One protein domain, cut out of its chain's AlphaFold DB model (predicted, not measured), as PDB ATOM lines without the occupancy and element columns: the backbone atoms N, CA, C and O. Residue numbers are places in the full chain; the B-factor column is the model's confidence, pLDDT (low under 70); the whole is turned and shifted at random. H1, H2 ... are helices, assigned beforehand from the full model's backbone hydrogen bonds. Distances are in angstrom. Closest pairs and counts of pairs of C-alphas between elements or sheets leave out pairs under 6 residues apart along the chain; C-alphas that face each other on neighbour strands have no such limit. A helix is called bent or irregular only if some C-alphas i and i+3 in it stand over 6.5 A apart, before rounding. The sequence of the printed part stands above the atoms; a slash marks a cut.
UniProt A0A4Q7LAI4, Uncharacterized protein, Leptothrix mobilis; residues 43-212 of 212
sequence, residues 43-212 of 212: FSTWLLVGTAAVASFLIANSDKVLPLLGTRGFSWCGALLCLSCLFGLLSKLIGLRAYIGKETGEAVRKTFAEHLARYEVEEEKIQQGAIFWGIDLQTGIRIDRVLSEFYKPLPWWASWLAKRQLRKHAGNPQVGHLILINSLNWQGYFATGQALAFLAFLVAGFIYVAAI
ATOM      1  N   PHE A  43     209.799 234.950 253.919       94.94
ATOM      2  CA  PHE A  43     210.019 236.055 252.980       94.94
ATOM      3  C   PHE A  43     209.566 237.400 253.559       94.94
ATOM      4  O   PHE A  43     210.337 238.362 253.584       94.94
ATOM      5  N   SER A  44     208.328 237.471 254.058       95.19
ATOM      6  CA  SER A  44     207.770 238.703 254.624       95.19
ATOM      7  C   SER A  44     208.564 239.176 255.845       95.19
ATOM      8  O   SER A  44     208.829 240.371 255.985       95.19
ATOM      9  N   THR A  45     209.020 238.243 256.688       95.94
ATOM     10  CA  THR A  45     209.867 238.539 257.851       95.94
ATOM     11  C   THR A  45     211.230 239.079 257.428       95.94
ATOM     12  O   THR A  45     211.653 240.115 257.939       95.94
ATOM     13  N   TRP A  46     211.900 238.431 256.473       97.50
ATOM     14  CA  TRP A  46     213.193 238.893 255.966       97.50
ATOM     15  C   TRP A  46     213.094 240.301 255.370       97.50
ATOM     16  O   TRP A  46     213.881 241.187 255.707       97.50
ATOM     17  N   LEU A  47     212.061 240.546 254.561       96.62
ATOM     18  CA  LEU A  47     211.815 241.856 253.969       96.62
ATOM     19  C   LEU A  47     211.436 242.913 255.019       96.62
ATOM     20  O   LEU A  47     211.794 244.081 254.866       96.62
ATOM     21  N   LEU A  48     210.741 242.534 256.095       96.56
ATOM     22  CA  LEU A  48     210.389 243.449 257.185       96.56
ATOM     23  C   LEU A  48     211.642 243.889 257.948       96.56
ATOM     24  O   LEU A  48     211.807 245.080 258.209       96.56
ATOM     25  N   VAL A  49     212.552 242.953 258.233       97.31
ATOM     26  CA  VAL A  49     213.861 243.251 258.832       97.31
ATOM     27  C   VAL A  49     214.672 244.172 257.918       97.31
ATOM     28  O   VAL A  49     215.190 245.186 258.385       97.31
ATOM     29  N   GLY A  50     214.721 243.882 256.615       96.75
ATOM     30  CA  GLY A  50     215.379 244.746 255.631       96.75
ATOM     31  C   GLY A  50     214.775 246.154 255.584       96.75
ATOM     32  O   GLY A  50     215.500 247.145 255.642       96.75
ATOM     33  N   THR A  51     213.444 246.256 255.568       96.62
ATOM     34  CA  THR A  51     212.720 247.539 255.581       96.62
ATOM     35  C   THR A  51     213.029 248.329 256.856       96.62
ATOM     36  O   THR A  51     213.319 249.522 256.780       96.62
ATOM     37  N   ALA A  52     213.031 247.676 258.021       95.69
ATOM     38  CA  ALA A  52     213.349 248.311 259.299       95.69
ATOM     39  C   ALA A  52     214.805 248.798 259.366       95.69
ATOM     40  O   ALA A  52     215.061 249.896 259.862       95.69
ATOM     41  N   ALA A  53     215.753 248.022 258.831       96.88
ATOM     42  CA  ALA A  53     217.159 248.414 258.755       96.88
ATOM     43  C   ALA A  53     217.350 249.656 257.869       96.88
ATOM     44  O   ALA A  53     217.999 250.618 258.284       96.88
ATOM     45  N   VAL A  54     216.723 249.676 256.687       95.44
ATOM     46  CA  VAL A  54     216.772 250.825 255.768       95.44
ATOM     47  C   VAL A  54     216.101 252.054 256.381       95.44
ATOM     48  O   VAL A  54     216.672 253.141 256.339       95.44
ATOM     49  N   ALA A  55     214.930 251.897 257.004       94.88
ATOM     50  CA  ALA A  55     214.244 252.995 257.682       94.88
ATOM     51  C   ALA A  55     215.099 253.581 258.817       94.88
ATOM     52  O   ALA A  55     215.246 254.797 258.916       94.88
ATOM     53  N   SER A  56     215.722 252.719 259.626       95.62
ATOM     54  CA  SER A  56     216.619 253.136 260.711       95.62
ATOM     55  C   SER A  56     217.825 253.906 260.175       95.62
ATOM     56  O   SER A  56     218.169 254.957 260.712       95.62
ATOM     57  N   PHE A  57     218.433 253.431 259.084       94.12
ATOM     58  CA  PHE A  57     219.532 254.126 258.417       94.12
ATOM     59  C   PHE A  57     219.112 255.511 257.907       94.12
ATOM     60  O   PHE A  57     219.836 256.486 258.117       94.12
ATOM     61  N   LEU A  58     217.943 255.597 257.268       92.88
ATOM     62  CA  LEU A  58     217.404 256.820 256.672       92.88
ATOM     63  C   LEU A  58     217.077 257.873 257.743       92.88
ATOM     64  O   LEU A  58     217.358 259.053 257.546       92.88
ATOM     65  N   ILE A  59     216.567 257.444 258.902       93.75
ATOM     66  CA  ILE A  59     216.325 258.310 260.066       93.75
ATOM     67  C   ILE A  59     217.650 258.766 260.690       93.75
ATOM     68  O   ILE A  59     217.864 259.966 260.874       93.75
ATOM     69  N   ALA A  60     218.557 257.827 260.979       96.31
ATOM     70  CA  ALA A  60     219.833 258.111 261.640       96.31
ATOM     71  C   ALA A  60     220.766 259.002 260.803       96.31
ATOM     72  O   ALA A  60     221.613 259.696 261.357       96.31
ATOM     73  N   ASN A  61     220.615 258.991 259.476       94.88
ATOM     74  CA  ASN A  61     221.396 259.811 258.549       94.88
ATOM     75  C   ASN A  61     220.549 260.892 257.864       94.88
ATOM     76  O   ASN A  61     220.925 261.374 256.794       94.88
ATOM     77  N   SER A  62     219.417 261.279 258.456       93.44
ATOM     78  CA  SER A  62     218.479 262.233 257.854       93.44
ATOM     79  C   SER A  62     219.144 263.554 257.458       93.44
ATOM     80  O   SER A  62     218.937 264.001 256.336       93.44
ATOM     81  N   ASP A  63     220.043 264.102 258.278       93.12
ATOM     82  CA  ASP A  63     220.774 265.345 257.967       93.12
ATOM     83  C   ASP A  63     221.620 265.263 256.685       93.12
ATOM     84  O   ASP A  63     221.824 266.263 256.001       93.12
ATOM     85  N   LYS A  64     222.110 264.065 256.337       92.19
ATOM     86  CA  LYS A  64     222.918 263.824 255.127       92.19
ATOM     87  C   LYS A  64     222.062 263.449 253.925       92.19
ATOM     88  O   LYS A  64     222.412 263.755 252.790       92.19
ATOM     89  N   VAL A  65     220.960 262.753 254.173       90.00
ATOM     90  CA  VAL A  65     220.082 262.194 253.143       90.00
ATOM     91  C   VAL A  65     219.062 263.231 252.659       90.00
ATOM     92  O   VAL A  65     218.733 263.268 251.474       90.00
ATOM     93  N   LEU A  66     218.589 264.110 253.543       90.56
ATOM     94  CA  LEU A  66     217.586 265.129 253.234       90.56
ATOM     95  C   LEU A  66     218.062 266.160 252.190       90.56
ATOM     96  O   LEU A  66     217.268 266.462 251.299       90.56
ATOM     97  N   PRO A  67     219.323 266.644 252.194       90.62
ATOM     98  CA  PRO A  67     219.845 267.475 251.105       90.62
ATOM     99  C   PRO A  67     219.902 266.762 249.746       90.62
ATOM    100  O   PRO A  67     219.779 267.421 248.721       90.62
ATOM    101  N   LEU A  68     220.069 265.432 249.730       88.25
ATOM    102  CA  LEU A  68     220.192 264.629 248.504       88.25
ATOM    103  C   LEU A  68     218.847 264.205 247.902       88.25
ATOM    104  O   LEU A  68     218.786 263.925 246.715       88.25
ATOM    105  N   LEU A  69     217.793 264.095 248.716       87.69
ATOM    106  CA  LEU A  69     216.444 263.688 248.284       87.69
ATOM    107  C   LEU A  69     215.445 264.851 248.251       87.69
ATOM    108  O   LEU A  69     214.348 264.725 247.697       87.69
ATOM    109  N   GLY A  70     215.784 265.961 248.905       89.25
ATOM    110  CA  GLY A  70     214.848 267.027 249.228       89.25
ATOM    111  C   GLY A  70     213.771 266.580 250.224       89.25
ATOM    112  O   GLY A  70     213.525 265.394 250.461       89.25
ATOM    113  N   THR A  71     213.059 267.548 250.806       88.88
ATOM    114  CA  THR A  71     212.011 267.275 251.805       88.88
ATOM    115  C   THR A  71     210.899 266.383 251.248       88.88
ATOM    116  O   THR A  71     210.433 265.474 251.931       88.88
ATOM    117  N   ARG A  72     210.495 266.597 249.987       89.75
ATOM    118  CA  ARG A  72     209.437 265.801 249.339       89.75
ATOM    119  C   ARG A  72     209.869 264.354 249.103       89.75
ATOM    120  O   ARG A  72     209.092 263.453 249.413       89.75
ATOM    121  N   GLY A  73     211.083 264.133 248.592       90.94
ATOM    122  CA  GLY A  73     211.603 262.788 248.353       90.94
ATOM    123  C   GLY A  73     211.771 262.012 249.653       90.94
ATOM    124  O   GLY A  73     211.295 260.883 249.760       90.94
ATOM    125  N   PHE A  74     212.323 262.658 250.684       92.31
ATOM    126  CA  PHE A  74     212.468 262.065 252.013       92.31
ATOM    127  C   PHE A  74     211.119 261.629 252.612       92.31
ATOM    128  O   PHE A  74     210.988 260.494 253.074       92.31
ATOM    129  N   SER A  75     210.090 262.485 252.557       92.62
ATOM    130  CA  SER A  75     208.752 262.148 253.064       92.62
ATOM    131  C   SER A  75     208.091 260.999 252.297       92.62
ATOM    132  O   SER A  75     207.529 260.102 252.926       92.62
ATOM    133  N   TRP A  76     208.169 260.983 250.961       94.31
ATOM    134  CA  TRP A  76     207.598 259.899 250.151       94.31
ATOM    135  C   TRP A  76     208.312 258.566 250.379       94.31
ATOM    136  O   TRP A  76     207.651 257.545 250.567       94.31
ATOM    137  N   CYS A  77     209.645 258.574 250.424       93.94
ATOM    138  CA  CYS A  77     210.433 257.390 250.747       93.94
ATOM    139  C   CYS A  77     210.081 256.846 252.139       93.94
ATOM    140  O   CYS A  77     209.837 255.648 252.282       93.94
ATOM    141  N   GLY A  78     209.976 257.719 253.148       93.69
ATOM    142  CA  GLY A  78     209.539 257.336 254.491       93.69
ATOM    143  C   GLY A  78     208.131 256.728 254.506       93.69
ATOM    144  O   GLY A  78     207.929 255.659 255.078       93.69
ATOM    145  N   ALA A  79     207.172 257.352 253.817       95.31
ATOM    146  CA  ALA A  79     205.799 256.855 253.730       95.31
ATOM    147  C   ALA A  79     205.712 255.464 253.073       95.31
ATOM    148  O   ALA A  79     204.986 254.596 253.563       95.31
ATOM    149  N   LEU A  80     206.480 255.223 252.005       96.88
ATOM    150  CA  LEU A  80     206.534 253.926 251.322       96.88
ATOM    151  C   LEU A  80     207.154 252.832 252.202       96.88
ATOM    152  O   LEU A  80     206.645 251.710 252.230       96.88
ATOM    153  N   LEU A  81     208.191 253.158 252.981       96.19
ATOM    154  CA  LEU A  81     208.758 252.234 253.970       96.19
ATOM    155  C   LEU A  81     207.751 251.909 255.084       96.19
ATOM    156  O   LEU A  81     207.590 250.740 255.437       96.19
ATOM    157  N   CYS A  82     207.020 252.903 255.598       96.31
ATOM    158  CA  CYS A  82     205.952 252.673 256.575       96.31
ATOM    159  C   CYS A  82     204.847 251.767 256.012       96.31
ATOM    160  O   CYS A  82     204.388 250.858 256.707       96.31
ATOM    161  N   LEU A  83     204.447 251.978 254.756       97.00
ATOM    162  CA  LEU A  83     203.450 251.144 254.088       97.00
ATOM    163  C   LEU A  83     203.947 249.704 253.893       97.00
ATOM    164  O   LEU A  83     203.196 248.763 254.154       97.00
ATOM    165  N   SER A  84     205.218 249.527 253.512       97.56
ATOM    166  CA  SER A  84     205.869 248.211 253.464       97.56
ATOM    167  C   SER A  84     205.787 247.517 254.828       97.56
ATOM    168  O   SER A  84     205.278 246.400 254.924       97.56
ATOM    169  N   CYS A  85     206.173 248.200 255.911       96.69
ATOM    170  CA  CYS A  85     206.081 247.645 257.263       96.69
ATOM    171  C   CYS A  85     204.649 247.246 257.649       96.69
ATOM    172  O   CYS A  85     204.447 246.160 258.196       96.69
ATOM    173  N   LEU A  86     203.652 248.082 257.342       97.38
ATOM    174  CA  LEU A  86     202.248 247.789 257.636       97.38
ATOM    175  C   LEU A  86     201.777 246.519 256.916       97.38
ATOM    176  O   LEU A  86     201.176 245.641 257.538       97.38
ATOM    177  N   PHE A  87     202.080 246.391 255.625       97.44
ATOM    178  CA  PHE A  87     201.740 245.193 254.864       97.44
ATOM    179  C   PHE A  87     202.486 243.950 255.356       97.44
ATOM    180  O   PHE A  87     201.873 242.889 255.474       97.44
ATOM    181  N   GLY A  88     203.762 244.073 255.733       96.38
ATOM    182  CA  GLY A  88     204.511 242.966 256.331       96.38
ATOM    183  C   GLY A  88     203.910 242.487 257.656       96.38
ATOM    184  O   GLY A  88     203.746 241.286 257.871       96.38
ATOM    185  N   LEU A  89     203.483 243.414 258.519       96.06
ATOM    186  CA  LEU A  89     202.797 243.076 259.769       96.06
ATOM    187  C   LEU A  89     201.449 242.384 259.520       96.06
ATOM    188  O   LEU A  89     201.160 241.370 260.154       96.06
ATOM    189  N   LEU A  90     200.641 242.886 258.580       96.06
ATOM    190  CA  LEU A  90     199.360 242.266 258.218       96.06
ATOM    191  C   LEU A  90     199.547 240.856 257.644       96.06
ATOM    192  O   LEU A  90     198.835 239.935 258.050       96.06
ATOM    193  N   SER A  91     200.537 240.665 256.767       95.56
ATOM    194  CA  SER A  91     200.918 239.345 256.254       95.56
ATOM    195  C   SER A  91     201.254 238.385 257.400       95.56
ATOM    196  O   SER A  91     200.701 237.284 257.478       95.56
ATOM    197  N   LYS A  92     202.073 238.827 258.365       93.81
ATOM    198  CA  LYS A  92     202.474 238.012 259.520       93.81
ATOM    199  C   LYS A  92     201.298 237.652 260.433       93.81
ATOM    200  O   LYS A  92     201.193 236.504 260.862       93.81
ATOM    201  N   LEU A  93     200.384 238.589 260.696       93.81
ATOM    202  CA  LEU A  93     199.185 238.331 261.507       93.81
ATOM    203  C   LEU A  93     198.285 237.262 260.874       93.81
ATOM    204  O   LEU A  93     197.759 236.388 261.568       93.81
ATOM    205  N   ILE A  94     198.119 237.309 259.553       92.69
ATOM    206  CA  ILE A  94     197.302 236.334 258.826       92.69
ATOM    207  C   ILE A  94     198.008 234.978 258.743       92.69
ATOM    208  O   ILE A  94     197.364 233.951 258.973       92.69
ATOM    209  N   GLY A  95     199.322 234.968 258.502       90.25
ATOM    210  CA  GLY A  95     200.143 233.755 258.535       90.25
ATOM    211  C   GLY A  95     200.082 233.049 259.893       90.25
ATOM    212  O   GLY A  95     199.857 231.842 259.951       90.25
ATOM    213  N   LEU A  96     200.152 233.800 260.997       90.25
ATOM    214  CA  LEU A  96     200.021 233.249 262.349       90.25
ATOM    215  C   LEU A  96     198.659 232.579 262.570       90.25
ATOM    216  O   LEU A  96     198.577 231.485 263.129       90.25
ATOM    217  N   ARG A  97     197.575 233.205 262.101       86.75
ATOM    218  CA  ARG A  97     196.233 232.614 262.186       86.75
ATOM    219  C   ARG A  97     196.136 231.306 261.395       86.75
ATOM    220  O   ARG A  97     195.536 230.350 261.886       86.75
ATOM    221  N   ALA A  98     196.704 231.269 260.188       87.12
ATOM    222  CA  ALA A  98     196.756 230.066 259.361       87.12
ATOM    223  C   ALA A  98     197.559 228.948 260.046       87.12
ATOM    224  O   ALA A  98     197.096 227.808 260.093       87.12
ATOM    225  N   TYR A  99     198.702 229.294 260.643       88.50
ATOM    226  CA  TYR A  99     199.548 228.376 261.402       88.50
ATOM    227  C   TYR A  99     198.806 227.752 262.592       88.50
ATOM    228  O   TYR A  99     198.713 226.530 262.674       88.50
ATOM    229  N   ILE A 100     198.187 228.571 263.453       87.19
ATOM    230  CA  ILE A 100     197.408 228.081 264.606       87.19
ATOM    231  C   ILE A 100     196.283 227.146 264.148       87.19
ATOM    232  O   ILE A 100     196.077 226.085 264.739       87.19
ATOM    233  N   GLY A 101     195.558 227.524 263.090       84.94
ATOM    234  CA  GLY A 101     194.477 226.706 262.541       84.94
ATOM    235  C   GLY A 101     194.965 225.351 262.025       84.94
ATOM    236  O   GLY A 101     194.327 224.334 262.293       84.94
ATOM    237  N   LYS A 102     196.109 225.331 261.335       85.75
ATOM    238  CA  LYS A 102     196.724 224.109 260.815       85.75
ATOM    239  C   LYS A 102     197.203 223.188 261.940       85.75
ATOM    240  O   LYS A 102     196.794 222.033 261.965       85.75
ATOM    241  N   GLU A 103     197.999 223.697 262.878       88.06
ATOM    242  CA  GLU A 103     198.531 222.908 264.002       88.06
ATOM    243  C   GLU A 103     197.405 222.326 264.865       88.06
ATOM    244  O   GLU A 103     197.408 221.144 265.209       88.06
ATOM    245  N   THR A 104     196.376 223.133 265.150       87.38
ATOM    246  CA  THR A 104     195.193 222.662 265.884       87.38
ATOM    247  C   THR A 104     194.459 221.578 265.094       87.38
ATOM    248  O   THR A 104     194.075 220.555 265.659       87.38
ATOM    249  N   GLY A 105     194.276 221.773 263.785       86.19
ATOM    250  CA  GLY A 105     193.618 220.803 262.910       86.19
ATOM    251  C   GLY A 105     194.365 219.472 262.824       86.19
ATOM    252  O   GLY A 105     193.736 218.420 262.915       86.19
ATOM    253  N   GLU A 106     195.693 219.497 262.706       86.19
ATOM    254  CA  GLU A 106     196.529 218.291 262.676       86.19
ATOM    255  C   GLU A 106     196.492 217.540 264.017       86.19
ATOM    256  O   GLU A 106     196.308 216.317 264.033       86.19
ATOM    257  N   ALA A 107     196.576 218.261 265.140       88.75
ATOM    258  CA  ALA A 107     196.475 217.680 266.479       88.75
ATOM    259  C   ALA A 107     195.103 217.032 266.730       88.75
ATOM    260  O   ALA A 107     195.019 215.905 267.238       88.75
ATOM    261  N   VAL A 108     194.024 217.710 266.325       89.06
ATOM    262  CA  VAL A 108     192.667 217.161 266.394       89.06
ATOM    263  C   VAL A 108     192.551 215.948 265.479       89.06
ATOM    264  O   VAL A 108     192.126 214.905 265.950       89.06
ATOM    265  N   ARG A 109     192.985 216.011 264.213       86.75
ATOM    266  CA  ARG A 109     192.867 214.879 263.275       86.75
ATOM    267  C   ARG A 109     193.549 213.617 263.802       86.75
ATOM    268  O   ARG A 109     192.974 212.535 263.712       86.75
ATOM    269  N   LYS A 110     194.749 213.763 264.371       88.19
ATOM    270  CA  LYS A 110     195.506 212.648 264.951       88.19
ATOM    271  C   LYS A 110     194.752 211.996 266.112       88.19
ATOM    272  O   LYS A 110     194.512 210.794 266.092       88.19
ATOM    273  N   THR A 111     194.343 212.794 267.093       91.00
ATOM    274  CA  THR A 111     193.639 212.285 268.283       91.00
ATOM    275  C   THR A 111     192.243 211.762 267.947       91.00
ATOM    276  O   THR A 111     191.804 210.757 268.502       91.00
ATOM    277  N   PHE A 112     191.554 212.383 266.990       89.06
ATOM    278  CA  PHE A 112     190.229 211.962 266.551       89.06
ATOM    279  C   PHE A 112     190.262 210.572 265.916       89.06
ATOM    280  O   PHE A 112     189.422 209.747 266.256       89.06
ATOM    281  N   ALA A 113     191.250 210.279 265.061       88.12
ATOM    282  CA  ALA A 113     191.414 208.952 264.463       88.12
ATOM    283  C   ALA A 113     191.654 207.864 265.524       88.12
ATOM    284  O   ALA A 113     191.039 206.800 265.473       88.12
ATOM    285  N   GLU A 114     192.491 208.153 266.524       91.94
ATOM    286  CA  GLU A 114     192.745 207.237 267.642       91.94
ATOM    287  C   GLU A 114     191.476 206.974 268.470       91.94
ATOM    288  O   GLU A 114     191.191 205.830 268.829       91.94
ATOM    289  N   HIS A 115     190.692 208.015 268.767       91.50
ATOM    290  CA  HIS A 115     189.432 207.872 269.499       91.50
ATOM    291  C   HIS A 115     188.359 207.137 268.692       91.50
ATOM    292  O   HIS A 115     187.622 206.341 269.273       91.50
ATOM    293  N   LEU A 116     188.291 207.367 267.379       90.19
ATOM    294  CA  LEU A 116     187.325 206.712 266.500       90.19
ATOM    295  C   LEU A 116     187.596 205.206 266.409       90.19
ATOM    296  O   LEU A 116     186.679 204.421 266.611       90.19
ATOM    297  N   ALA A 117     188.859 204.809 266.219       90.94
ATOM    298  CA  ALA A 117     189.247 203.399 266.163       90.94
ATOM    299  C   ALA A 117     188.952 202.658 267.479       90.94
ATOM    300  O   ALA A 117     188.509 201.513 267.475       90.94
ATOM    301  N   ARG A 118     189.160 203.314 268.631       92.25
ATOM    302  CA  ARG A 118     188.784 202.742 269.936       92.25
ATOM    303  C   ARG A 118     187.271 202.610 270.089       92.25
ATOM    304  O   ARG A 118     186.810 201.621 270.647       92.25
ATOM    305  N   TYR A 119     186.519 203.607 269.629       91.62
ATOM    306  CA  TYR A 119     185.062 203.578 269.677       91.62
ATOM    307  C   TYR A 119     184.489 202.477 268.783       91.62
ATOM    308  O   TYR A 119     183.604 201.774 269.239       91.62
ATOM    309  N   GLU A 120     185.030 202.271 267.581       89.62
ATOM    310  CA  GLU A 120     184.583 201.229 266.643       89.62
ATOM    311  C   GLU A 120     184.673 199.821 267.257       89.62
ATOM    312  O   GLU A 120     183.715 199.053 267.202       89.62
ATOM    313  N   VAL A 121     185.774 199.516 267.956       92.06
ATOM    314  CA  VAL A 121     185.946 198.235 268.668       92.06
ATOM    315  C   VAL A 121     184.944 198.071 269.816       92.06
ATOM    316  O   VAL A 121     184.434 196.976 270.053       92.06
ATOM    317  N   GLU A 122     184.670 199.135 270.571       91.19
ATOM    318  CA  GLU A 122     183.683 199.088 271.658       91.19
ATOM    319  C   GLU A 122     182.247 199.019 271.126       91.19
ATOM    320  O   GLU A 122     181.415 198.300 271.676       91.19
ATOM    321  N   GLU A 123     181.961 199.716 270.032       89.88
ATOM    322  CA  GLU A 123     180.672 199.693 269.353       89.88
ATOM    323  C   GLU A 123     180.356 198.297 268.816       89.88
ATOM    324  O   GLU A 123     179.239 197.823 269.013       89.88
ATOM    325  N   GLU A 124     181.333 197.591 268.241       89.75
ATOM    326  CA  GLU A 124     181.157 196.206 267.796       89.75
ATOM    327  C   GLU A 124     180.778 195.274 268.962       89.75
ATOM    328  O   GLU A 124     179.823 194.500 268.859       89.75
ATOM    329  N   LYS A 125     181.452 195.391 270.117       90.62
ATOM    330  CA  LYS A 125     181.107 194.618 271.328       90.62
ATOM    331  C   LYS A 125     179.694 194.930 271.818       90.62
ATOM    332  O   LYS A 125     178.945 194.027 272.192       90.62
ATOM    333  N   ILE A 126     179.329 196.211 271.822       89.12
ATOM    334  CA  ILE A 126     178.001 196.673 272.234       89.12
ATOM    335  C   ILE A 126     176.933 196.152 271.266       89.12
ATOM    336  O   ILE A 126     175.892 195.680 271.724       89.12
ATOM    337  N   GLN A 127     177.191 196.161 269.954       88.62
ATOM    338  CA  GLN A 127     176.277 195.609 268.952       88.62
ATOM    339  C   GLN A 127     176.099 194.098 269.094       88.62
ATOM    340  O   GLN A 127     174.972 193.615 269.027       88.62
ATOM    341  N   GLN A 128     177.169 193.342 269.350       88.44
ATOM    342  CA  GLN A 128     177.055 191.905 269.629       88.44
ATOM    343  C   GLN A 128     176.169 191.644 270.857       88.44
ATOM    344  O   GLN A 128     175.313 190.757 270.833       88.44
ATOM    345  N   GLY A 129     176.310 192.463 271.905       86.69
ATOM    346  CA  GLY A 129     175.406 192.450 273.055       86.69
ATOM    347  C   GLY A 129     173.963 192.810 272.684       86.69
ATOM    348  O   GLY A 129     173.029 192.154 273.139       86.69
ATOM    349  N   ALA A 130     173.760 193.807 271.827       87.69
ATOM    350  CA  ALA A 130     172.438 194.234 271.367       87.69
ATOM    351  C   ALA A 130     171.709 193.131 270.585       87.69
ATOM    352  O   ALA A 130     170.534 192.876 270.845       87.69
ATOM    353  N   ILE A 131     172.429 192.417 269.709       88.62
ATOM    354  CA  ILE A 131     171.923 191.247 268.975       88.62
ATOM    355  C   ILE A 131     171.489 190.152 269.954       88.62
ATOM    356  O   ILE A 131     170.411 189.585 269.793       88.62
ATOM    357  N   PHE A 132     172.293 189.879 270.990       87.50
ATOM    358  CA  PHE A 132     171.951 188.894 272.021       87.50
ATOM    359  C   PHE A 132     170.657 189.253 272.769       87.50
ATOM    360  O   PHE A 132     169.826 188.382 273.018       87.50
ATOM    361  N   TRP A 133     170.466 190.533 273.098       84.88
ATOM    362  CA  TRP A 133     169.275 191.019 273.802       84.88
ATOM    363  C   TRP A 133     168.093 191.360 272.880       84.88
ATOM    364  O   TRP A 133     167.023 191.706 273.376       84.88
ATOM    365  N   GLY A 134     168.261 191.268 271.557       86.00
ATOM    366  CA  GLY A 134     167.234 191.620 270.573       86.00
ATOM    367  C   GLY A 134     166.822 193.096 270.601       86.00
ATOM    368  O   GLY A 134     165.695 193.417 270.223       86.00
ATOM    369  N   ILE A 135     167.697 193.986 271.077       86.88
ATOM    370  CA  ILE A 135     167.444 195.431 271.145       86.88
ATOM    371  C   ILE A 135     168.182 196.153 270.022       86.88
ATOM    372  O   ILE A 135     169.285 195.766 269.646       86.88
ATOM    373  N   ASP A 136     167.585 197.230 269.519       80.50
ATOM    374  CA  ASP A 136     168.246 198.128 268.576       80.50
ATOM    375  C   ASP A 136     168.908 199.280 269.342       80.50
ATOM    376  O   ASP A 136     168.307 199.871 270.249       80.50
ATOM    377  N   LEU A 137     170.160 199.584 269.008       84.12
ATOM    378  CA  LEU A 137     170.944 200.630 269.659       84.12
ATOM    379  C   LEU A 137     171.326 201.698 268.644       84.12
ATOM    380  O   LEU A 137     171.661 201.414 267.500       84.12
ATOM    381  N   GLN A 138     171.330 202.952 269.095       80.88
ATOM    382  CA  GLN A 138     171.848 204.048 268.285       80.88
ATOM    383  C   GLN A 138     173.365 203.930 268.161       80.88
ATOM    384  O   GLN A 138     174.076 203.900 269.167       80.88
ATOM    385  N   THR A 139     173.830 203.907 266.919       79.62
ATOM    386  CA  THR A 139     175.231 203.760 266.536       79.62
ATOM    387  C   THR A 139     175.816 205.090 266.071       79.62
ATOM    388  O   THR A 139     175.101 206.001 265.637       79.62
ATOM    389  N   GLY A 140     177.133 205.214 266.179       81.56
ATOM    390  CA  GLY A 140     177.882 206.372 265.714       81.56
ATOM    391  C   GLY A 140     177.981 207.551 266.690       81.56
ATOM    392  O   GLY A 140     177.316 207.675 267.723       81.56
ATOM    393  N   ILE A 141     178.874 208.474 266.332       86.31
ATOM    394  CA  ILE A 141     179.254 209.611 267.173       86.31
ATOM    395  C   ILE A 141     178.374 210.826 266.865       86.31
ATOM    396  O   ILE A 141     178.295 211.309 265.736       86.31
ATOM    397  N   ARG A 142     177.782 211.409 267.913       88.44
ATOM    398  CA  ARG A 142     177.012 212.660 267.823       88.44
ATOM    399  C   ARG A 142     177.935 213.877 267.737       88.44
ATOM    400  O   ARG A 142     178.249 214.491 268.761       88.44
ATOM    401  N   ILE A 143     178.338 214.245 266.521       86.31
ATOM    402  CA  ILE A 143     179.217 215.400 266.260       86.31
ATOM    403  C   ILE A 143     178.649 216.707 266.840       86.31
ATOM    404  O   ILE A 143     179.407 217.503 267.391       86.31
ATOM    405  N   ASP A 144     177.326 216.897 266.845       87.00
ATOM    406  CA  ASP A 144     176.692 218.080 267.451       87.00
ATOM    407  C   ASP A 144     176.998 218.223 268.946       87.00
ATOM    408  O   ASP A 144     177.262 219.327 269.432       87.00
ATOM    409  N   ARG A 145     177.020 217.103 269.684       91.81
ATOM    410  CA  ARG A 145     177.388 217.101 271.105       91.81
ATOM    411  C   ARG A 145     178.855 217.483 271.265       91.81
ATOM    412  O   ARG A 145     179.152 218.347 272.085       91.81
ATOM    413  N   VAL A 146     179.742 216.888 270.464       91.19
ATOM    414  CA  VAL A 146     181.186 217.180 270.485       91.19
ATOM    415  C   VAL A 146     181.433 218.671 270.252       91.19
ATOM    416  O   VAL A 146     182.108 219.316 271.053       91.19
ATOM    417  N   LEU A 147     180.816 219.247 269.217       88.94
ATOM    418  CA  LEU A 147     180.914 220.677 268.928       88.94
ATOM    419  C   LEU A 147     180.329 221.529 270.058       88.94
ATOM    420  O   LEU A 147     180.912 222.549 270.422       88.94
ATOM    421  N   SER A 148     179.195 221.126 270.642       90.75
ATOM    422  CA  SER A 148     178.595 221.866 271.756       90.75
ATOM    423  C   SER A 148     179.519 221.927 272.975       90.75
ATOM    424  O   SER A 148     179.674 223.006 273.538       90.75
ATOM    425  N   GLU A 149     180.181 220.821 273.332       93.31
ATOM    426  CA  GLU A 149     181.157 220.767 274.428       93.31
ATOM    427  C   GLU A 149     182.405 221.598 274.104       93.31
ATOM    428  O   GLU A 149     182.862 222.371 274.943       93.31
ATOM    429  N   PHE A 150     182.902 221.521 272.866       90.44
ATOM    430  CA  PHE A 150     184.052 222.307 272.414       90.44
ATOM    431  C   PHE A 150     183.803 223.825 272.467       90.44
ATOM    432  O   PHE A 150     184.702 224.591 272.810       90.44
ATOM    433  N   TYR A 151     182.583 224.280 272.157       91.38
ATOM    434  CA  TYR A 151     182.239 225.707 272.162       91.38
ATOM    435  C   TYR A 151     181.878 226.276 273.544       91.38
ATOM    436  O   TYR A 151     181.839 227.500 273.679       91.38
ATOM    437  N   LYS A 152     181.621 225.447 274.567       93.25
ATOM    438  CA  LYS A 152     181.298 225.911 275.935       93.25
ATOM    439  C   LYS A 152     182.351 226.835 276.563       93.25
ATOM    440  O   LYS A 152     181.946 227.850 277.124       93.25
ATOM    441  N   PRO A 153     183.664 226.537 276.501       94.62
ATOM    442  CA  PRO A 153     184.682 227.407 277.093       94.62
ATOM    443  C   PRO A 153     184.966 228.670 276.268       94.62
ATOM    444  O   PRO A 153     185.670 229.561 276.739       94.62
ATOM    445  N   LEU A 154     184.464 228.760 275.032       91.56
ATOM    446  CA  LEU A 154     184.774 229.863 274.131       91.56
ATOM    447  C   LEU A 154     183.844 231.066 274.371       91.56
ATOM    448  O   LEU A 154     182.644 230.886 274.591       91.56
ATOM    449  N   PRO A 155     184.357 232.309 274.261       94.12
ATOM    450  CA  PRO A 155     183.533 233.507 274.353       94.12
ATOM    451  C   PRO A 155     182.358 233.475 273.371       94.12
ATOM    452  O   PRO A 155     182.485 232.991 272.244       94.12
ATOM    453  N   TRP A 156     181.225 234.063 273.765       91.56
ATOM    454  CA  TRP A 156     179.980 234.015 272.987       91.56
ATOM    455  C   TRP A 156     180.148 234.496 271.536       91.56
ATOM    456  O   TRP A 156     179.586 233.898 270.619       91.56
ATOM    457  N   TRP A 157     180.963 235.531 271.310       92.00
ATOM    458  CA  TRP A 157     181.228 236.086 269.982       92.00
ATOM    459  C   TRP A 157     182.056 235.129 269.113       92.00
ATOM    460  O   TRP A 157     181.784 234.998 267.920       92.00
ATOM    461  N   ALA A 158     183.018 234.411 269.700       88.69
ATOM    462  CA  ALA A 158     183.861 233.445 268.997       88.69
ATOM    463  C   ALA A 158     183.042 232.211 268.600       88.69
ATOM    464  O   ALA A 158     183.055 231.793 267.440       88.69
ATOM    465  N   SER A 159     182.248 231.696 269.540       90.69
ATOM    466  CA  SER A 159     181.309 230.597 269.308       90.69
ATOM    467  C   SER A 159     180.246 230.963 268.268       90.69
ATOM    468  O   SER A 159     179.921 230.152 267.399       90.69
ATOM    469  N   TRP A 160     179.730 232.195 268.296       91.81
ATOM    470  CA  TRP A 160     178.800 232.693 267.282       91.81
ATOM    471  C   TRP A 160     179.450 232.793 265.896       91.81
ATOM    472  O   TRP A 160     178.865 232.318 264.921       91.81
ATOM    473  N   LEU A 161     180.668 233.341 265.795       88.44
ATOM    474  CA  LEU A 161     181.410 233.426 264.531       88.44
ATOM    475  C   LEU A 161     181.676 232.038 263.940       88.44
ATOM    476  O   LEU A 161     181.433 231.831 262.749       88.44
ATOM    477  N   ALA A 162     182.121 231.085 264.760       86.44
ATOM    478  CA  ALA A 162     182.389 229.719 264.323       86.44
ATOM    479  C   ALA A 162     181.114 229.036 263.799       86.44
ATOM    480  O   ALA A 162     181.091 228.549 262.667       86.44
ATOM    481  N   LYS A 163     180.013 229.097 264.560       88.88
ATOM    482  CA  LYS A 163     178.712 228.548 264.137       88.88
ATOM    483  C   LYS A 163     178.175 229.224 262.876       88.88
ATOM    484  O   LYS A 163     177.616 228.552 262.013       88.88
ATOM    485  N   ARG A 164     178.347 230.543 262.736       89.50
ATOM    486  CA  ARG A 164     177.938 231.283 261.533       89.50
ATOM    487  C   ARG A 164     178.711 230.818 260.300       89.50
ATOM    488  O   ARG A 164     178.096 230.648 259.250       89.50
ATOM    489  N   GLN A 165     180.020 230.598 260.421       86.25
ATOM    490  CA  GLN A 165     180.840 230.097 259.315       86.25
ATOM    491  C   GLN A 165     180.458 228.664 258.928       86.25
ATOM    492  O   GLN A 165     180.266 228.394 257.745       86.25
ATOM    493  N   LEU A 166     180.250 227.781 259.912       86.31
ATOM    494  CA  LEU A 166     179.775 226.414 259.664       86.31
ATOM    495  C   LEU A 166     178.417 226.405 258.951       86.31
ATOM    496  O   LEU A 166     178.246 225.697 257.966       86.31
ATOM    497  N   ARG A 167     177.471 227.249 259.384       89.38
ATOM    498  CA  ARG A 167     176.158 227.385 258.730       89.38
ATOM    499  C   ARG A 167     176.255 227.930 257.308       89.38
ATOM    500  O   ARG A 167     175.528 227.470 256.437       89.38
ATOM    501  N   LYS A 168     177.130 228.913 257.068       90.38
ATOM    502  CA  LYS A 168     177.325 229.518 255.741       90.38
ATOM    503  C   LYS A 168     177.835 228.501 254.715       90.38
ATOM    504  O   LYS A 168     177.497 228.602 253.542       90.38
ATOM    505  N   HIS A 169     178.646 227.551 255.162       88.50
ATOM    506  CA  HIS A 169     179.287 226.545 254.319       88.50
ATOM    507  C   HIS A 169     178.740 225.132 254.578       88.50
ATOM    508  O   HIS A 169     179.436 224.145 254.344       88.50
ATOM    509  N   ALA A 170     177.497 225.029 255.060       85.69
ATOM    510  CA  ALA A 170     176.839 223.750 255.289       85.69
ATOM    511  C   ALA A 170     176.755 222.945 253.980       85.69
ATOM    512  O   ALA A 170     176.420 223.489 252.930       85.69
ATOM    513  N   GLY A 171     177.088 221.654 254.046       85.12
ATOM    514  CA  GLY A 171     177.120 220.768 252.879       85.12
ATOM    515  C   GLY A 171     178.379 220.880 252.014       85.12
ATOM    516  O   GLY A 171     178.491 220.146 251.042       85.12
ATOM    517  N   ASN A 172     179.341 221.750 252.354       88.75
ATOM    518  CA  ASN A 172     180.637 221.784 251.680       88.75
ATOM    519  C   ASN A 172     181.642 220.864 252.405       88.75
ATOM    520  O   ASN A 172     182.042 221.195 253.528       88.75
ATOM    521  N   PRO A 173     182.118 219.771 251.774       86.12
ATOM    522  CA  PRO A 173     183.094 218.856 252.377       86.12
ATOM    523  C   PRO A 173     184.411 219.538 252.768       86.12
ATOM    524  O   PRO A 173     185.109 219.088 253.669       86.12
ATOM    525  N   GLN A 174     184.734 220.662 252.123       88.38
ATOM    526  CA  GLN A 174     186.017 221.355 252.236       88.38
ATOM    527  C   GLN A 174     185.985 222.579 253.150       88.38
ATOM    528  O   GLN A 174     186.935 223.365 253.169       88.38
ATOM    529  N   VAL A 175     184.918 222.754 253.937       85.62
ATOM    530  CA  VAL A 175     184.726 223.918 254.819       85.62
ATOM    531  C   VAL A 175     185.925 224.198 255.736       85.62
ATOM    532  O   VAL A 175     186.282 225.361 255.931       85.62
ATOM    533  N   GLY A 176     186.593 223.155 256.241       82.06
ATOM    534  CA  GLY A 176     187.776 223.288 257.099       82.06
ATOM    535  C   GLY A 176     188.981 223.917 256.392       82.06
ATOM    536  O   GLY A 176     189.749 224.654 257.012       82.06
ATOM    537  N   HIS A 177     189.114 223.707 255.081       87.00
ATOM    538  CA  HIS A 177     190.233 224.213 254.286       87.00
ATOM    539  C   HIS A 177     189.989 225.622 253.732       87.00
ATOM    540  O   HIS A 177     190.946 226.353 253.482       87.00
ATOM    541  N   LEU A 178     188.730 226.055 253.584       86.50
ATOM    542  CA  LEU A 178     188.402 227.373 253.019       86.50
ATOM    543  C   LEU A 178     189.023 228.528 253.811       86.50
ATOM    544  O   LEU A 178     189.534 229.483 253.227       86.50
ATOM    545  N   ILE A 179     189.006 228.439 255.144       82.56
ATOM    546  CA  ILE A 179     189.591 229.467 256.015       82.56
ATOM    547  C   ILE A 179     191.108 229.529 255.817       82.56
ATOM    548  O   ILE A 179     191.674 230.623 255.743       82.56
ATOM    549  N   LEU A 180     191.751 228.366 255.701       85.88
ATOM    550  CA  LEU A 180     193.190 228.247 255.500       85.88
ATOM    551  C   LEU A 180     193.610 228.835 254.148       85.88
ATOM    552  O   LEU A 180     194.509 229.670 254.103       85.88
ATOM    553  N   ILE A 181     192.908 228.484 253.070       90.06
ATOM    554  CA  ILE A 181     193.195 228.983 251.717       90.06
ATOM    555  C   ILE A 181     192.920 230.478 251.592       90.06
ATOM    556  O   ILE A 181     193.728 231.210 251.026       90.06
ATOM    557  N   ASN A 182     191.819 230.967 252.164       90.00
ATOM    558  CA  ASN A 182     191.562 232.402 252.189       90.00
ATOM    559  C   ASN A 182     192.667 233.148 252.954       90.00
ATOM    560  O   ASN A 182     193.117 234.198 252.508       90.00
ATOM    561  N   SER A 183     193.139 232.592 254.074       90.50
ATOM    562  CA  SER A 183     194.253 233.183 254.825       90.50
ATOM    563  C   SER A 183     195.547 233.173 254.008       90.50
ATOM    564  O   SER A 183     196.224 234.193 253.964       90.50
ATOM    565  N   LEU A 184     195.846 232.087 253.290       91.75
ATOM    566  CA  LEU A 184     196.995 232.007 252.385       91.75
ATOM    567  C   LEU A 184     196.935 233.079 251.285       91.75
ATOM    568  O   LEU A 184     197.921 233.773 251.054       91.75
ATOM    569  N   ASN A 185     195.778 233.258 250.644       93.56
ATOM    570  CA  ASN A 185     195.603 234.271 249.601       93.56
ATOM    571  C   ASN A 185     195.804 235.688 250.149       93.56
ATOM    572  O   ASN A 185     196.542 236.476 249.564       93.56
ATOM    573  N   TRP A 186     195.197 236.004 251.298       94.44
ATOM    574  CA  TRP A 186     195.384 237.306 251.940       94.44
ATOM    575  C   TRP A 186     196.828 237.538 252.387       94.44
ATOM    576  O   TRP A 186     197.359 238.622 252.153       94.44
ATOM    577  N   GLN A 187     197.479 236.530 252.971       94.94
ATOM    578  CA  GLN A 187     198.905 236.578 253.293       94.94
ATOM    579  C   GLN A 187     199.726 236.889 252.032       94.94
ATOM    580  O   GLN A 187     200.597 237.755 252.069       94.94
ATOM    581  N   GLY A 188     199.398 236.242 250.907       94.38
ATOM    582  CA  GLY A 188     200.017 236.484 249.602       94.38
ATOM    583  C   GLY A 188     199.868 237.931 249.155       94.38
ATOM    584  O   GLY A 188     200.867 238.593 248.890       94.38
ATOM    585  N   TYR A 189     198.640 238.454 249.154       96.19
ATOM    586  CA  TYR A 189     198.374 239.838 248.761       96.19
ATOM    587  C   TYR A 189     199.143 240.853 249.609       96.19
ATOM    588  O   TYR A 189     199.718 241.793 249.059       96.19
ATOM    589  N   PHE A 190     199.207 240.661 250.928       97.06
ATOM    590  CA  PHE A 190     199.953 241.567 251.801       97.06
ATOM    591  C   PHE A 190     201.469 241.430 251.639       97.06
ATOM    592  O   PHE A 190     202.156 242.445 251.586       97.06
ATOM    593  N   ALA A 191     202.005 240.219 251.485       96.19
ATOM    594  CA  ALA A 191     203.429 240.024 251.207       96.19
ATOM    595  C   ALA A 191     203.843 240.653 249.863       96.19
ATOM    596  O   ALA A 191     204.881 241.309 249.772       96.19
ATOM    597  N   THR A 192     203.011 240.519 248.826       96.50
ATOM    598  CA  THR A 192     203.227 241.205 247.546       96.50
ATOM    599  C   THR A 192     203.126 242.719 247.711       96.50
ATOM    600  O   THR A 192     203.982 243.439 247.201       96.50
ATOM    601  N   GLY A 193     202.141 243.219 248.462       97.25
ATOM    602  CA  GLY A 193     202.013 244.646 248.774       97.25
ATOM    603  C   GLY A 193     203.245 245.209 249.487       97.25
ATOM    604  O   GLY A 193     203.729 246.278 249.118       97.25
ATOM    605  N   GLN A 194     203.799 244.469 250.451       98.00
ATOM    606  CA  GLN A 194     205.049 244.805 251.136       98.00
ATOM    607  C   GLN A 194     206.211 244.924 250.138       98.00
ATOM    608  O   GLN A 194     206.909 245.938 250.119       98.00
ATOM    609  N   ALA A 195     206.387 243.923 249.271       97.38
ATOM    610  CA  ALA A 195     207.433 243.926 248.249       97.38
ATOM    611  C   ALA A 195     207.291 245.100 247.273       97.38
ATOM    612  O   ALA A 195     208.267 245.797 247.005       97.38
ATOM    613  N   LEU A 196     206.078 245.365 246.785       98.00
ATOM    614  CA  LEU A 196     205.812 246.476 245.872       98.00
ATOM    615  C   LEU A 196     206.063 247.835 246.530       98.00
ATOM    616  O   LEU A 196     206.667 248.699 245.902       98.00
ATOM    617  N   ALA A 197     205.660 248.022 247.788       97.50
ATOM    618  CA  ALA A 197     205.927 249.254 248.526       97.50
ATOM    619  C   ALA A 197     207.435 249.470 248.748       97.50
ATOM    620  O   ALA A 197     207.932 250.582 248.568       97.50
ATOM    621  N   PHE A 198     208.179 248.406 249.066       97.38
ATOM    622  CA  PHE A 198     209.634 248.469 249.204       97.38
ATOM    623  C   PHE A 198     210.339 248.779 247.872       97.38
ATOM    624  O   PHE A 198     211.229 249.627 247.821       97.38
ATOM    625  N   LEU A 199     209.917 248.155 246.769       96.81
ATOM    626  CA  LEU A 199     210.445 248.460 245.435       96.81
ATOM    627  C   LEU A 199     210.105 249.891 245.001       96.81
ATOM    628  O   LEU A 199     210.966 250.594 244.476       96.81
ATOM    629  N   ALA A 200     208.881 250.350 245.267       96.38
ATOM    630  CA  ALA A 200     208.474 251.726 245.010       96.38
ATOM    631  C   ALA A 200     209.322 252.723 245.809       96.38
ATOM    632  O   ALA A 200     209.673 253.769 245.273       96.38
ATOM    633  N   PHE A 201     209.700 252.395 247.052       95.69
ATOM    634  CA  PHE A 201     210.640 253.198 247.838       95.69
ATOM    635  C   PHE A 201     211.992 253.352 247.123       95.69
ATOM    636  O   PHE A 201     212.487 254.474 247.018       95.69
ATOM    637  N   LEU A 202     212.562 252.258 246.599       94.06
ATOM    638  CA  LEU A 202     213.835 252.302 245.872       94.06
ATOM    639  C   LEU A 202     213.725 253.175 244.618       94.06
ATOM    640  O   LEU A 202     214.544 254.067 244.409       94.06
ATOM    641  N   VAL A 203     212.682 252.954 243.813       94.62
ATOM    642  CA  VAL A 203     212.436 253.716 242.581       94.62
ATOM    643  C   VAL A 203     212.224 255.198 242.884       94.62
ATOM    644  O   VAL A 203     212.847 256.044 242.245       94.62
ATOM    645  N   ALA A 204     211.399 255.526 243.881       92.88
ATOM    646  CA  ALA A 204     211.177 256.903 244.308       92.88
ATOM    647  C   ALA A 204     212.488 257.559 244.756       92.88
ATOM    648  O   ALA A 204     212.765 258.686 244.353       92.88
ATOM    649  N   GLY A 205     213.319 256.841 245.517       90.62
ATOM    650  CA  GLY A 205     214.632 257.322 245.935       90.62
ATOM    651  C   GLY A 205     215.497 257.751 244.749       90.62
ATOM    652  O   GLY A 205     215.988 258.876 244.730       90.62
ATOM    653  N   PHE A 206     215.619 256.906 243.722       91.31
ATOM    654  CA  PHE A 206     216.381 257.247 242.513       91.31
ATOM    655  C   PHE A 206     215.772 258.412 241.726       91.31
ATOM    656  O   PHE A 206     216.513 259.285 241.282       91.31
ATOM    657  N   ILE A 207     214.445 258.448 241.567       92.62
ATOM    658  CA  ILE A 207     213.765 259.528 240.837       92.62
ATOM    659  C   ILE A 207     214.004 260.876 241.521       92.62
ATOM    660  O   ILE A 207     214.334 261.846 240.848       92.62
ATOM    661  N   TYR A 208     213.855 260.945 242.845       91.00
ATOM    662  CA  TYR A 208     214.029 262.200 243.573       91.00
ATOM    663  C   TYR A 208     215.487 262.650 243.628       91.00
ATOM    664  O   TYR A 208     215.730 263.847 243.517       91.00
ATOM    665  N   VAL A 209     216.446 261.722 243.726       88.69
ATOM    666  CA  VAL A 209     217.876 262.055 243.612       88.69
ATOM    667  C   VAL A 209     218.215 262.579 242.213       88.69
ATOM    668  O   VAL A 209     218.970 263.533 242.095       88.69
ATOM    669  N   ALA A 210     217.660 261.989 241.150       85.75
ATOM    670  CA  ALA A 210     217.924 262.413 239.771       85.75
ATOM    671  C   ALA A 210     217.205 263.714 239.363       85.75
ATOM    672  O   ALA A 210     217.521 264.284 238.321       85.75
ATOM    673  N   ALA A 211     216.207 264.148 240.138       78.75
ATOM    674  CA  ALA A 211     215.427 265.360 239.888       78.75
ATOM    675  C   ALA A 211     215.987 266.614 240.593       78.75
ATOM    676  O   ALA A 211     215.388 267.686 240.465       78.75
ATOM    677  N   ILE A 212     217.077 266.468 241.351       65.75
ATOM    678  CA  ILE A 212     217.829 267.540 242.027       65.75
ATOM    679  C   ILE A 212     219.029 267.926 241.168       65.75
ATOM    680  O   ILE A 212     219.266 269.148 241.044       65.75
TER     681      ILE A 212
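AT A GLANCE: This is residues 43 to 212 of the 212 residues of an uncharacterized protein of Leptothrix mobilis (UniProt A0A4Q7LAI4). One very long helix, H2, runs nearly the whole length, and H1 and H5 pack along its first part as an up-and-down bundle of three helices, each running against the one before it in the chain. H2 runs on far beyond this bundle, with residues 106 to 115 standing free; the chain then folds back through residues 134 to 142 to the short helices H3 and H4, near the start of H5. The printed part has 170 residues with five named helices, H1 to H5 in chain order, and no named strand: all helix. It is extended, with a radius of gyration of the C-alphas of 27.3 A and spans of 96 by 26 by 26 A.

IN THESE COORDINATES: H1, residues 43 to 60, begins with C-alpha 43 at (210.019, 236.055, 252.980) and is 25.6 A long. H2, residues 62 to 133, is 88.0 A long and ends with C-alpha 133 at (169.275, 191.019, 273.802). It has a kink of 114 degrees near residue 69 and is irregular, C-alphas 68 and 71 being 9.2 A apart. H3 is residues 143 to 151 and H4 residues 156 to 168. H5, residues 175 to 210, is 53.0 A long and only just irregular, C-alphas 176 and 179 being 6.53 A apart.

HOW THE PARTS SIT: H1 and H2 form a helical hairpin at a shallow tilt of 26 degrees; their closest C-alphas, of Ser 44 and Gly 88, are 5.6 A apart. H5 touches H2, opposite ways at 12 degrees, a shallow tilt, with C-alphas of Ser 84 and Gln 194 closest at 4.2 A; of H2, residues 68 to 102 alone touch H5. H5 touches H1 the same way, closest at the C-alphas of Ser 44 and Ala 191, 5.7 A. H4 is close to H3 but not clearly touching, C-alphas 151 and 159 being closest at 5.7 A. H4 is about perpendicular to H5, at 78 degrees, and close but not clearly touching, C-alphas 166 and 175 being closest at 7.4 A. H2 is apart from H3 and H4. Each O i to N i+4 pair is within hydrogen-bond range in H1, H3 and H4, against 64 of 68 in H2 and 30 of 32 in H5.

THE WHOLE: The C-alphas farthest apart, of Trp 133 and Ile 212, are 96.0 A apart. The printed part has no cut and no long link. Its mean pLDDT is 91.0, with residue 212 alone under 70.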